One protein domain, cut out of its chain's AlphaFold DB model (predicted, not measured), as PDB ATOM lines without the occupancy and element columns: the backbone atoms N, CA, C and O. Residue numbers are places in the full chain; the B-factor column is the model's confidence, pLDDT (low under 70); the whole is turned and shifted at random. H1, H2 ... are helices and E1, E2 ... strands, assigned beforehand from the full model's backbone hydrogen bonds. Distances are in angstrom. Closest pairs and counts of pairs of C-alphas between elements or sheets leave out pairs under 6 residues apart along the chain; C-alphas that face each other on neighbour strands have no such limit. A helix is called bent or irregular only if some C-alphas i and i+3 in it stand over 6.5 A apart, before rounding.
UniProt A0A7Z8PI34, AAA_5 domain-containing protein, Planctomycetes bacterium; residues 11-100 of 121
ATOM      1  N   THR A  11     120.491  79.913 110.494       48.66
ATOM      2  CA  THR A  11     119.620  78.808 110.068       48.66
ATOM      3  C   THR A  11     120.220  77.904 108.997       48.66
ATOM      4  O   THR A  11     119.786  76.765 108.862       48.66
ATOM      5  N   LEU A  12     121.209  78.373 108.237       52.19
ATOM      6  CA  LEU A  12     121.793  77.600 107.142       52.19
ATOM      7  C   LEU A  12     123.017  76.790 107.591       52.19
ATOM      8  O   LEU A  12     123.357  75.812 106.934       52.19
ATOM      9  N   ALA A  13     123.614  77.151 108.737       48.50
ATOM     10  CA  ALA A  13     124.915  76.720 109.262       48.50
ATOM     11  C   ALA A  13     125.308  75.231 109.110       48.50
ATOM     12  O   ALA A  13     126.450  74.984 108.713       48.50
ATOM     13  N   PRO A  14     124.445  74.232 109.385       50.84
ATOM     14  CA  PRO A  14     124.874  72.830 109.372       50.84
ATOM     15  C   PRO A  14     125.114  72.234 107.972       50.84
ATOM     16  O   PRO A  14     125.727  71.174 107.876       50.84
ATOM     17  N   HIS A  15     124.702  72.902 106.885       50.28
ATOM     18  CA  HIS A  15     124.800  72.376 105.510       50.28
ATOM     19  C   HIS A  15     125.774  73.173 104.602       50.28
ATOM     20  O   HIS A  15     125.724  73.054 103.376       50.28
ATOM     21  N   LEU A  16     126.664  73.993 105.191       51.09
ATOM     22  CA  LEU A  16     127.398  75.087 104.517       51.09
ATOM     23  C   LEU A  16     128.889  74.876 104.225       51.09
ATOM     24  O   LEU A  16     129.547  75.840 103.839       51.09
ATOM     25  N   SER A  17     129.473  73.683 104.369       55.38
ATOM     26  CA  SER A  17     130.920  73.501 104.097       55.38
ATOM     27  C   SER A  17     131.348  73.948 102.688       55.38
ATOM     28  O   SER A  17     132.523  74.210 102.443       55.38
ATOM     29  N   HIS A  18     130.384  74.061 101.772       56.31
ATOM     30  CA  HIS A  18     130.558  74.477 100.388       56.31
ATOM     31  C   HIS A  18     130.030  75.885 100.091       56.31
ATOM     32  O   HIS A  18     129.912  76.217  98.923       56.31
ATOM     33  N   LEU A  19     129.666  76.714 101.074       55.62
ATOM     34  CA  LEU A  19     129.121  78.057 100.831       55.62
ATOM     35  C   LEU A  19     130.106  79.140 101.321       55.62
ATOM     36  O   LEU A  19     130.553  79.119 102.462       55.62
ATOM     37  N   VAL A  20     130.473  80.069 100.439       58.19
ATOM     38  CA  VAL A  20     131.406  81.191 100.651       58.19
ATOM     39  C   VAL A  20     130.615  82.493 100.579       58.19
ATOM     40  O   VAL A  20     129.770  82.620  99.706       58.19
ATOM     41  N   VAL A  21     130.865  83.473 101.447       57.34
ATOM     42  CA  VAL A  21     130.211  84.794 101.358       57.34
ATOM     43  C   VAL A  21     131.187  85.851 100.873       57.34
ATOM     44  O   VAL A  21     132.213  86.062 101.502       57.34
ATOM     45  N   ASP A  22     130.866  86.566  99.806       54.59
ATOM     46  CA  ASP A  22     131.658  87.717  99.367       54.59
ATOM     47  C   ASP A  22     130.734  88.904  99.081       54.59
ATOM     48  O   ASP A  22     129.704  88.761  98.426       54.59
ATOM     49  N   GLN A  23     131.057  90.074  99.638       56.31
ATOM     50  CA  GLN A  23     130.287  91.319  99.467       56.31
ATOM     51  C   GLN A  23     128.765  91.191  99.734       56.31
ATOM     52  O   GLN A  23     127.949  91.774  99.021       56.31
ATOM     53  N   GLY A  24     128.365  90.414 100.748       54.25
ATOM     54  CA  GLY A  24     126.950  90.202 101.099       54.25
ATOM     55  C   GLY A  24     126.198  89.223 100.188       54.25
ATOM     56  O   GLY A  24     124.981  89.095 100.299       54.25
ATOM     57  N   ARG A  25     126.903  88.521  99.294       56.44
ATOM     58  CA  ARG A  25     126.362  87.447  98.452       56.44
ATOM     59  C   ARG A  25     126.911  86.112  98.908       56.44
ATOM     60  O   ARG A  25     128.095  85.997  99.211       56.44
ATOM     61  N   ILE A  26     126.062  85.094  98.928       60.78
ATOM     62  CA  ILE A  26     126.489  83.722  99.227       60.78
ATOM     63  C   ILE A  26     126.887  83.034  97.906       60.78
ATOM     64  O   ILE A  26     126.311  83.319  96.870       60.78
ATOM     65  N   TYR A  27     127.874  82.152  97.895       60.47
ATOM     66  CA  TYR A  27     128.414  81.491  96.705       60.47
ATOM     67  C   TYR A  27     128.635  80.018  97.002       60.47
ATOM     68  O   TYR A  27     129.170  79.693  98.054       60.47
ATOM     69  N   CYS A  28     128.297  79.112  96.089       59.00
ATOM     70  CA  CYS A  28     128.597  77.692  96.284       59.00
ATOM     71  C   CYS A  28     129.988  77.365  95.719       59.00
ATOM     72  O   CYS A  28     130.207  77.459  94.515       59.00
ATOM     73  N   ASN A  29     130.927  76.950  96.565       53.97
ATOM     74  CA  ASN A  29     132.196  76.345  96.189       53.97
ATOM     75  C   ASN A  29     131.984  74.866  95.819       53.97
ATOM     76  O   ASN A  29     132.043  73.976  96.671       53.97
ATOM     77  N   HIS A  30     131.719  74.605  94.541       54.38
ATOM     78  CA  HIS A  30     131.875  73.269  93.969       54.38
ATOM     79  C   HIS A  30     133.330  73.132  93.503       54.38
ATOM     80  O   HIS A  30     133.889  74.095  92.993       54.38
ATOM     81  N   GLY A  31     133.958  71.957  93.615       42.25
ATOM     82  CA  GLY A  31     135.380  71.725  93.277       42.25
ATOM     83  C   GLY A  31     135.839  72.082  91.845       42.25
ATOM     84  O   GLY A  31     137.003  71.873  91.529       42.25
ATOM     85  N   ASN A  32     134.957  72.642  91.007       42.00
ATOM     86  CA  ASN A  32     135.217  73.183  89.670       42.00
ATOM     87  C   ASN A  32     135.031  74.721  89.570       42.00
ATOM     88  O   ASN A  32     135.007  75.256  88.465       42.00
ATOM     89  N   GLY A  33     134.892  75.438  90.693       46.41
ATOM     90  CA  GLY A  33     134.761  76.900  90.754       46.41
ATOM     91  C   GLY A  33     133.611  77.385  91.648       46.41
ATOM     92  O   GLY A  33     132.680  76.641  91.959       46.41
ATOM     93  N   LEU A  34     133.669  78.660  92.051       49.44
ATOM     94  CA  LEU A  34     132.541  79.350  92.681       49.44
ATOM     95  C   LEU A  34     131.382  79.391  91.671       49.44
ATOM     96  O   LEU A  34     131.525  79.995  90.607       49.44
ATOM     97  N   LEU A  35     130.222  78.821  92.005       52.81
ATOM     98  CA  LEU A  35     128.971  79.210  91.356       52.81
ATOM     99  C   LEU A  35     128.666  80.640  91.810       52.81
ATOM    100  O   LEU A  35     127.966  80.872  92.794       52.81
ATOM    101  N   ALA A  36     129.272  81.605  91.124       50.59
ATOM    102  CA  ALA A  36     128.746  82.952  91.071       50.59
ATOM    103  C   ALA A  36     127.449  82.916  90.260       50.59
ATOM    104  O   ALA A  36     127.368  82.159  89.285       50.59
ATOM    105  N   PRO A  37     126.426  83.700  90.631       52.25
ATOM    106  CA  PRO A  37     125.259  83.837  89.781       52.25
ATOM    107  C   PRO A  37     125.705  84.264  88.377       52.25
ATOM    108  O   PRO A  37     126.284  85.329  88.194       52.25
ATOM    109  N   VAL A  38     125.437  83.410  87.385       48.25
ATOM    110  CA  VAL A  38     125.682  83.668  85.949       48.25
ATOM    111  C   VAL A  38     124.631  84.636  85.373       48.25
ATOM    112  O   VAL A  38     124.652  84.977  84.195       48.25
ATOM    113  N   VAL A  39     123.697  85.103  86.202       52.34
ATOM    114  CA  VAL A  39     122.580  85.958  85.799       52.34
ATOM    115  C   VAL A  39     122.854  87.391  86.242       52.34
ATOM    116  O   VAL A  39     123.385  87.608  87.332       52.34
ATOM    117  N   ASP A  40     122.495  88.354  85.390       55.78
ATOM    118  CA  ASP A  40     122.556  89.779  85.705       55.78
ATOM    119  C   ASP A  40     121.916  90.051  87.078       55.78
ATOM    120  O   ASP A  40     120.846  89.542  87.419       55.78
ATOM    121  N   SER A  41     122.604  90.853  87.887       55.97
ATOM    122  CA  SER A  41     122.229  91.190  89.264       55.97
ATOM    123  C   SER A  41     120.868  91.890  89.402       55.97
ATOM    124  O   SER A  41     120.395  92.093  90.519       55.97
ATOM    125  N   THR A  42     120.231  92.238  88.286       60.81
ATOM    126  CA  THR A  42     118.903  92.855  88.200       60.81
ATOM    127  C   THR A  42     117.748  91.895  88.526       60.81
ATOM    128  O   THR A  42     116.656  92.361  88.837       60.81
ATOM    129  N   GLU A  43     117.969  90.574  88.531       79.25
ATOM    130  CA  GLU A  43     116.927  89.568  88.828       79.25
ATOM    131  C   GLU A  43     116.855  89.140  90.309       79.25
ATOM    132  O   GLU A  43     116.177  88.165  90.646       79.25
ATOM    133  N   VAL A  44     117.552  89.831  91.218       86.00
ATOM    134  CA  VAL A  44     117.463  89.548  92.661       86.00
ATOM    135  C   VAL A  44     116.109  90.032  93.200       86.00
ATOM    136  O   VAL A  44     115.806  91.224  93.095       86.00
ATOM    137  N   PRO A  45     115.277  89.158  93.799       89.44
ATOM    138  CA  PRO A  45     113.998  89.585  94.350       89.44
ATOM    139  C   PRO A  45     114.165  90.523  95.549       89.44
ATOM    140  O   PRO A  45     115.119  90.419  96.319       89.44
ATOM    141  N   VAL A  46     113.178  91.395  95.761       89.81
ATOM    142  CA  VAL A  46     113.141  92.274  96.936       89.81
ATOM    143  C   VAL A  46     112.727  91.480  98.176       89.81
ATOM    144  O   VAL A  46     111.706  90.784  98.181       89.81
ATOM    145  N   ALA A  47     113.514  91.611  99.244       89.00
ATOM    146  CA  ALA A  47     113.211  90.998 100.529       89.00
ATOM    147  C   ALA A  47     111.991  91.670 101.186       89.00
ATOM    148  O   ALA A  47     111.951  92.892 101.346       89.00
ATOM    149  N   ASP A  48     111.016  90.865 101.602       91.88
ATOM    150  CA  ASP A  48     109.850  91.293 102.370       91.88
ATOM    151  C   ASP A  48     110.122  91.095 103.865       91.88
ATOM    152  O   ASP A  48     110.330  89.976 104.338       91.88
ATOM    153  N   ARG A  49     110.095  92.197 104.623       89.44
ATOM    154  CA  ARG A  49     110.341  92.200 106.074       89.44
ATOM    155  C   ARG A  49     109.266  91.454 106.867       89.44
ATOM    156  O   ARG A  49     109.542  91.038 107.986       89.44
ATOM    157  N   ASN A  50     108.071  91.284 106.305       92.06
ATOM    158  CA  ASN A  50     106.957  90.593 106.954       92.06
ATOM    159  C   ASN A  50     106.937  89.088 106.655       92.06
ATOM    160  O   ASN A  50     106.150  88.351 107.253       92.06
ATOM    161  N   HIS A  51     107.781  88.603 105.740       91.69
ATOM    162  CA  HIS A  51     107.859  87.181 105.444       91.69
ATOM    163  C   HIS A  51     108.596  86.435 106.560       91.69
ATOM    164  O   HIS A  51     109.795  86.618 106.765       91.69
ATOM    165  N   ILE A  52     107.903  85.508 107.220       90.50
ATOM    166  CA  ILE A  52     108.470  84.680 108.290       90.50
ATOM    167  C   ILE A  52     109.327  83.555 107.670       90.50
ATOM    168  O   ILE A  52     108.795  82.741 106.909       90.50
ATOM    169  N   PRO A  53     110.646  83.490 107.949       85.81
ATOM    170  CA  PRO A  53     111.500  82.399 107.481       85.81
ATOM    171  C   PRO A  53     111.035  81.047 108.019       85.81
ATOM    172  O   PRO A  53     110.557  80.941 109.148       85.81
ATOM    173  N   ARG A  54     111.210  80.007 107.207       87.56
ATOM    174  CA  ARG A  54     110.826  78.638 107.545       87.56
ATOM    175  C   ARG A  54     112.069  77.761 107.556       87.56
ATOM    176  O   ARG A  54     112.547  77.422 106.476       87.56
ATOM    177  N   PRO A  55     112.627  77.443 108.737       84.56
ATOM    178  CA  PRO A  55     113.902  76.733 108.834       84.56
ATOM    179  C   PRO A  55     113.914  75.377 108.118       84.56
ATOM    180  O   PRO A  55     114.930  74.995 107.548       84.56
ATOM    181  N   ASP A  56     112.779  74.679 108.105       86.69
ATOM    182  CA  ASP A  56     112.573  73.412 107.403       86.69
ATOM    183  C   ASP A  56     112.711  73.560 105.878       86.69
ATOM    184  O   ASP A  56     113.447  72.805 105.245       86.69
ATOM    185  N   LEU A  57     112.057  74.563 105.284       89.31
ATOM    186  CA  LEU A  57     112.165  74.838 103.849       89.31
ATOM    187  C   LEU A  57     113.537  75.419 103.488       89.31
ATOM    188  O   LEU A  57     114.152  74.985 102.516       89.31
ATOM    189  N   ASP A  58     114.013  76.392 104.262       88.00
ATOM    190  CA  ASP A  58     115.274  77.089 104.012       88.00
ATOM    191  C   ASP A  58     116.464  76.113 104.046       88.00
ATOM    192  O   ASP A  58     117.348  76.205 103.197       88.00
ATOM    193  N   GLY A  59     116.463  75.136 104.963       83.69
ATOM    194  CA  GLY A  59     117.493  74.096 105.033       83.69
ATOM    195  C   GLY A  59     117.532  73.209 103.784       83.69
ATOM    196  O   GLY A  59     118.598  73.012 103.200       83.69
ATOM    197  N   VAL A  60     116.367  72.740 103.318       86.62
ATOM    198  CA  VAL A  60     116.262  71.919 102.097       86.62
ATOM    199  C   VAL A  60     116.697  72.704 100.858       86.62
ATOM    200  O   VAL A  60     117.411  72.172 100.007       86.62
ATOM    201  N   LEU A  61     116.302  73.979 100.753       88.50
ATOM    202  CA  LEU A  61     116.731  74.851  99.658       88.50
ATOM    203  C   LEU A  61     118.248  75.062  99.670       88.50
ATOM    204  O   LEU A  61     118.875  74.995  98.616       88.50
ATOM    205  N   ALA A  62     118.844  75.273 100.844       82.44
ATOM    206  CA  ALA A  62     120.282  75.471 100.994       82.44
ATOM    207  C   ALA A  62     121.093  74.233 100.610       82.44
ATOM    208  O   ALA A  62     122.085  74.346  99.890       82.44
ATOM    209  N   GLU A  63     120.660  73.052 101.058       80.38
ATOM    210  CA  GLU A  63     121.304  71.792 100.702       80.38
ATOM    211  C   GLU A  63     121.207  71.528  99.196       80.38
ATOM    212  O   GLU A  63     122.193  71.165  98.551       80.38
ATOM    213  N   ALA A  64     120.028  71.736  98.609       84.19
ATOM    214  CA  ALA A  64     119.865  71.554  97.178       84.19
ATOM    215  C   ALA A  64     120.712  72.534  96.374       84.19
ATOM    216  O   ALA A  64     121.323  72.135  95.385       84.19
ATOM    217  N   LEU A  65     120.794  73.788  96.812       79.69
ATOM    218  CA  LEU A  65     121.615  74.800  96.166       79.69
ATOM    219  C   LEU A  65     123.102  74.433  96.224       79.69
ATOM    220  O   LEU A  65     123.777  74.448  95.196       79.69
ATOM    221  N   SER A  66     123.604  74.029  97.396       73.50
ATOM    222  CA  SER A  66     125.017  73.674  97.580       73.50
ATOM    223  C   SER A  66     125.429  72.434  96.780       73.50
ATOM    224  O   SER A  66     126.578  72.329  96.344       73.50
ATOM    225  N   ARG A  67     124.482  71.517  96.544       75.25
ATOM    226  CA  ARG A  67     124.677  70.251  95.821       75.25
ATOM    227  C   ARG A  67     124.168  70.270  94.374       75.25
ATOM    228  O   ARG A  67     124.220  69.236  93.712       75.25
ATOM    229  N   ASN A  68     123.678  71.412  93.885       75.94
ATOM    230  CA  ASN A  68     123.043  71.558  92.571       75.94
ATOM    231  C   ASN A  68     121.930  70.512  92.306       75.94
ATOM    232  O   ASN A  68     121.840  69.905  91.233       75.94
ATOM    233  N   LEU A  69     121.095  70.258  93.316       81.75
ATOM    234  CA  LEU A  69     119.967  69.334  93.233       81.75
ATOM    235  C   LEU A  69     118.729  70.033  92.671       81.75
ATOM    236  O   LEU A  69     118.441  71.193  92.963       81.75
ATOM    237  N   ARG A  70     117.951  69.279  91.895       89.31
ATOM    238  CA  ARG A  70     116.636  69.706  91.406       89.31
ATOM    239  C   ARG A  70     115.595  69.384  92.475       89.31
ATOM    240  O   ARG A  70     115.525  68.241  92.920       89.31
ATOM    241  N   LEU A  71     114.787  70.369  92.856       90.31
ATOM    242  CA  LEU A  71     113.758  70.216  93.884       90.31
ATOM    243  C   LEU A  71     112.346  70.327  93.310       90.31
ATOM    244  O   LEU A  71     112.070  71.186  92.474       90.31
ATOM    245  N   LEU A  72     111.442  69.506  93.844       95.31
ATOM    246  CA  LEU A  72     109.997  69.641  93.688       95.31
ATOM    247  C   LEU A  72     109.385  69.901  95.067       95.31
ATOM    248  O   LEU A  72     109.481  69.061  95.958       95.31
ATOM    249  N   LEU A  73     108.746  71.058  95.240       93.31
ATOM    250  CA  LEU A  73     108.061  71.412  96.483       93.31
ATOM    251  C   LEU A  73     106.573  71.059  96.379       93.31
ATOM    252  O   LEU A  73     105.854  71.637  95.563       93.31
ATOM    253  N   VAL A  74     106.101  70.156  97.237       95.00
ATOM    254  CA  VAL A  74     104.704  69.689  97.274       95.00
ATOM    255  C   VAL A  74     104.047  70.097  98.593       95.00
ATOM    256  O   VAL A  74     104.696  70.146  99.631       95.00
ATOM    257  N   GLY A  75     102.760  70.434  98.546       93.62
ATOM    258  CA  GLY A  75     101.948  70.783  99.714       93.62
ATOM    259  C   GLY A  75     100.748  71.636  99.315       93.62
ATOM    260  O   GLY A  75     100.643  72.041  98.153       93.62
ATOM    261  N   ASP A  76      99.900  71.984 100.276       95.88
ATOM    262  CA  ASP A  76      98.634  72.684 100.024       95.88
ATOM    263  C   ASP A  76      98.789  74.050  99.342       95.88
ATOM    264  O   ASP A  76      99.819  74.733  99.437       95.88
ATOM    265  N   ALA A  77      97.748  74.480  98.631       93.31
ATOM    266  CA  ALA A  77      97.693  75.832  98.093       93.31
ATOM    267  C   ALA A  77      97.781  76.857  99.240       93.31
ATOM    268  O   ALA A  77      97.203  76.671 100.304       93.31
ATOM    269  N   GLY A  78      98.546  77.933  99.045       91.25
ATOM    270  CA  GLY A  78      98.708  78.970 100.069       91.25
ATOM    271  C   GLY A  78      99.695  78.650 101.199       91.25
ATOM    272  O   GLY A  78     100.002  79.545 101.974       91.25
ATOM    273  N   CYS A  79     100.310  77.460 101.258       92.88
ATOM    274  CA  CYS A  79     101.314  77.148 102.292       92.88
ATOM    275  C   CYS A  79     102.687  77.832 102.078       92.88
ATOM    276  O   CYS A  79     103.699  77.384 102.606       92.88
ATOM    277  N   GLY A  80     102.767  78.882 101.255       92.00
ATOM    278  CA  GLY A  80     103.965  79.720 101.119       92.00
ATOM    279  C   GLY A  80     105.173  79.091 100.410       92.00
ATOM    280  O   GLY A  80     106.297  79.534 100.623       92.00
ATOM    281  N   LYS A  81     105.003  78.043  99.588       95.19
ATOM    282  CA  LYS A  81     106.123  77.404  98.850       95.19
ATOM    283  C   LYS A  81     106.857  78.401  97.949       95.19
ATOM    284  O   LYS A  81     108.055  78.609  98.095       95.19
ATOM    285  N   SER A  82     106.116  79.056  97.055       94.75
ATOM    286  CA  SER A  82     106.679  80.024  96.109       94.75
ATOM    287  C   SER A  82     107.236  81.260  96.814       94.75
ATOM    288  O   SER A  82     108.326  81.703  96.471       94.75
ATOM    289  N   SER A  83     106.531  81.791  97.823       94.69
ATOM    290  CA  SER A  83     107.030  82.924  98.613       94.69
ATOM    291  C   SER A  83     108.301  82.561  99.380       94.69
ATOM    292  O   SER A  83     109.228  83.359  99.413       94.69
ATOM    293  N   GLY A  84     108.378  81.337  99.908       94.19
ATOM    294  CA  GLY A  84     109.559  80.815 100.585       94.19
ATOM    295  C   GLY A  84     110.788  80.813  99.682       94.19
ATOM    296  O   GLY A  84     111.808  81.368 100.069       94.19
ATOM    297  N   VAL A  85     110.673  80.295  98.452       93.81
ATOM    298  CA  VAL A  85     111.773  80.306  97.466       93.81
ATOM    299  C   VAL A  85     112.201  81.733  97.108       93.81
ATOM    300  O   VAL A  85     113.393  82.032  97.098       93.81
ATOM    301  N   VAL A  86     111.240  82.627  96.853       93.88
ATOM    302  CA  VAL A  86     111.516  84.037  96.521       93.88
ATOM    303  C   VAL A  86     112.266  84.732  97.650       93.88
ATOM    304  O   VAL A  86     113.278  85.386  97.418       93.88
ATOM    305  N   GLN A  87     111.787  84.572  98.879       93.19
ATOM    306  CA  GLN A  87     112.349  85.254 100.036       93.19
ATOM    307  C   GLN A  87     113.666  84.622 100.490       93.19
ATOM    308  O   GLN A  87     114.537  85.327 100.993       93.19
ATOM    309  N   PHE A  88     113.855  83.323 100.259       90.06
ATOM    310  CA  PHE A  88     115.146  82.664 100.410       90.06
ATOM    311  C   PHE A  88     116.187  83.273  99.460       90.06
ATOM    312  O   PHE A  88     117.222  83.746  99.921       90.06
ATOM    313  N   ALA A  89     115.882  83.371  98.161       87.88
ATOM    314  CA  ALA A  89     116.769  83.996  97.179       87.88
ATOM    315  C   ALA A  89     117.061  85.475  97.504       87.88
ATOM    316  O   ALA A  89     118.218  85.894  97.460       87.88
ATOM    317  N   ALA A  90     116.041  86.239  97.914       88.31
ATOM    318  CA  ALA A  90     116.192  87.636  98.324       88.31
ATOM    319  C   ALA A  90     117.157  87.802  99.512       88.31
ATOM    320  O   ALA A  90     118.025  88.670  99.484       88.31
ATOM    321  N   ARG A  91     117.044  86.943 100.540       85.75
ATOM    322  CA  ARG A  91     117.943  86.955 101.710       85.75
ATOM    323  C   ARG A  91     119.382  86.587 101.355       85.75
ATOM    324  O   ARG A  91     120.299  87.080 101.999       85.75
ATOM    325  N   LEU A  92     119.578  85.732 100.353       78.25
ATOM    326  CA  LEU A  92     120.909  85.346  99.879       78.25
ATOM    327  C   LEU A  92     121.538  86.374  98.924       78.25
ATOM    328  O   LEU A  92     122.728  86.268  98.620       78.25
ATOM    329  N   GLY A  93     120.748  87.323  98.411       77.44
ATOM    330  CA  GLY A  93     121.159  88.207  97.321       77.44
ATOM    331  C   GLY A  93     121.314  87.472  95.984       77.44
ATOM    332  O   GLY A  93     122.151  87.859  95.167       77.44
ATOM    333  N   TRP A  94     120.562  86.383  95.776       79.44
ATOM    334  CA  TRP A  94     120.645  85.537  94.582       79.44
ATOM    335  C   TRP A  94     119.580  85.911  93.551       79.44
ATOM    336  O   TRP A  94     118.423  86.128  93.925       79.44
ATOM    337  N   PRO A  95     119.928  85.946  92.252       82.31
ATOM    338  CA  PRO A  95     118.942  86.142  91.203       82.31
ATOM    339  C   PRO A  95     117.999  84.943  91.132       82.31
ATOM    340  O   PRO A  95     118.415  83.790  91.279       82.31
ATOM    341  N   LEU A  96     116.722  85.217  90.883       86.75
ATOM    342  CA  LEU A  96     115.691  84.197  90.768       86.75
ATOM    343  C   LEU A  96     114.834  84.459  89.537       86.75
ATOM    344  O   LEU A  96     113.998  85.362  89.519       86.75
ATOM    345  N   ARG A  97     114.959  83.579  88.545       87.81
ATOM    346  CA  ARG A  97     114.060  83.565  87.397       87.81
ATOM    347  C   ARG A  97     112.851  82.688  87.679       87.81
ATOM    348  O   ARG A  97     112.979  81.487  87.915       87.81
ATOM    349  N   ARG A  98     111.661  83.280  87.618       88.25
ATOM    350  CA  ARG A  98     110.392  82.561  87.745       88.25
ATOM    351  C   ARG A  98     109.761  82.375  86.372       88.25
ATOM    352  O   ARG A  98     109.524  83.350  85.671       88.25
ATOM    353  N   VAL A  99     109.413  81.135  86.043       89.62
ATOM    354  CA  VAL A  99     108.605  80.802  84.866       89.62
ATOM    355  C   VAL A  99     107.331  80.118  85.343       89.62
ATOM    356  O   VAL A  99     107.392  79.162  86.116       89.62
ATOM    357  N   ASN A 100     106.173  80.634  84.933       90.00
ATOM    358  CA  ASN A 100     104.888  79.994  85.196       90.00
ATOM    359  C   ASN A 100     104.524  79.143  83.979       90.00
ATOM    360  O   ASN A 100     104.514  79.658  82.867       90.00
TER     361      ASN A 100
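AT A GLANCE: This is residues 11 to 100 of the 121 residues of the protein "AAA_5 domain-containing protein" of Planctomycetes bacterium (UniProt A0A7Z8PI34). A small three-stranded sheet, E1 E2 E3, sits at one end of the domain, and two helices of 12 residues, H2 and H3, cross each other beside it, each reaching the sheet with its last residues alone. The short H1 packs on H2, and two long links run round the outside; residues 74 to 79 stick out at the end away from the sheet. The printed part has 90 residues, with three named helices and three named strands in the order H1 E1 E2 E3 H2 H3; the sheet's order is E1 - E2 - E3, antiparallel. The class is mixed, helices and strands, with under half of the residues in named elements. The whole is compact, with a radius of gyration of the C-alphas of 13.0 A and spans of 38 by 28 by 25 A.

IN THESE COORDINATES: In the sheet, E1 is residues 19 to 22, 10.1 A from first to last C-alpha, and begins at C-alpha 19 at (129.121, 78.057, 100.831). E2 is residues 25 to 30, 15.9 A, and E3 is residues 33 to 35, 6.3 A. H2 is residues 55 to 66, 16.1 A, and H3 is residues 81 to 92, 16.8 A, ending at C-alpha 92 at (120.909, 85.346, 99.879). H1 is residues 11 to 15, 9.4 A, beginning at C-alpha 11 at (119.620, 78.808, 110.068); it is irregular, with C-alphas 11 and 14 8.0 A apart.

HOW THE PARTS SIT: The sheet is a meander, each strand the antiparallel neighbour of the one before. E1 and E2 form a hairpin, with N 20 and O 27 at 2.7 A. E2 and E3 form another, with N 33 and O 30 at 2.8 A. The pairing is staggered: E2 pairs with E1 over residues 25 to 28 and with E3 over residues 28 to 30. H2 is on the sheet but only grazes it with residues 62 to 66; the C-alphas of Cys 28 and Ser 66, the closest of E2 and H2, are 5.5 A apart. H3 also only grazes the sheet, with residues 89 to 92; the closest C-alphas of E2 and H3, those of Ile 26 and Leu 92, are 5.8 A apart. H2, with residues 57 to 61 alone, touches H3, with residues 84 to 88 alone; the closest C-alphas, those of Asp 58 and Phe 88, are 6.6 A apart. Their lines stand at a steep tilt of 64 degrees, the same way. H1 touches H2, the closest C-alphas being those of Leu 12 and Gly 59, 5.9 A apart. H1 is not on the sheet, and H1 and H3 are apart. In H2 and H3 every O i to N i+4 pair is within hydrogen-bond range; in H1 0 of 1 is, beside 1 of 2 O i to N i+3 pairs.

THE WHOLE: The C-alphas farthest apart, those of Asn 32 and Ala 77, are 38.5 A from each other. The printed part has no cut. The links E3 to H2, 19 residues, and H2 to H3, 14 residues, are long; residues 74 to 79 of the latter stand free. The mean pLDDT of the printed part is 75.6, and residues 11 to 42 are under 70.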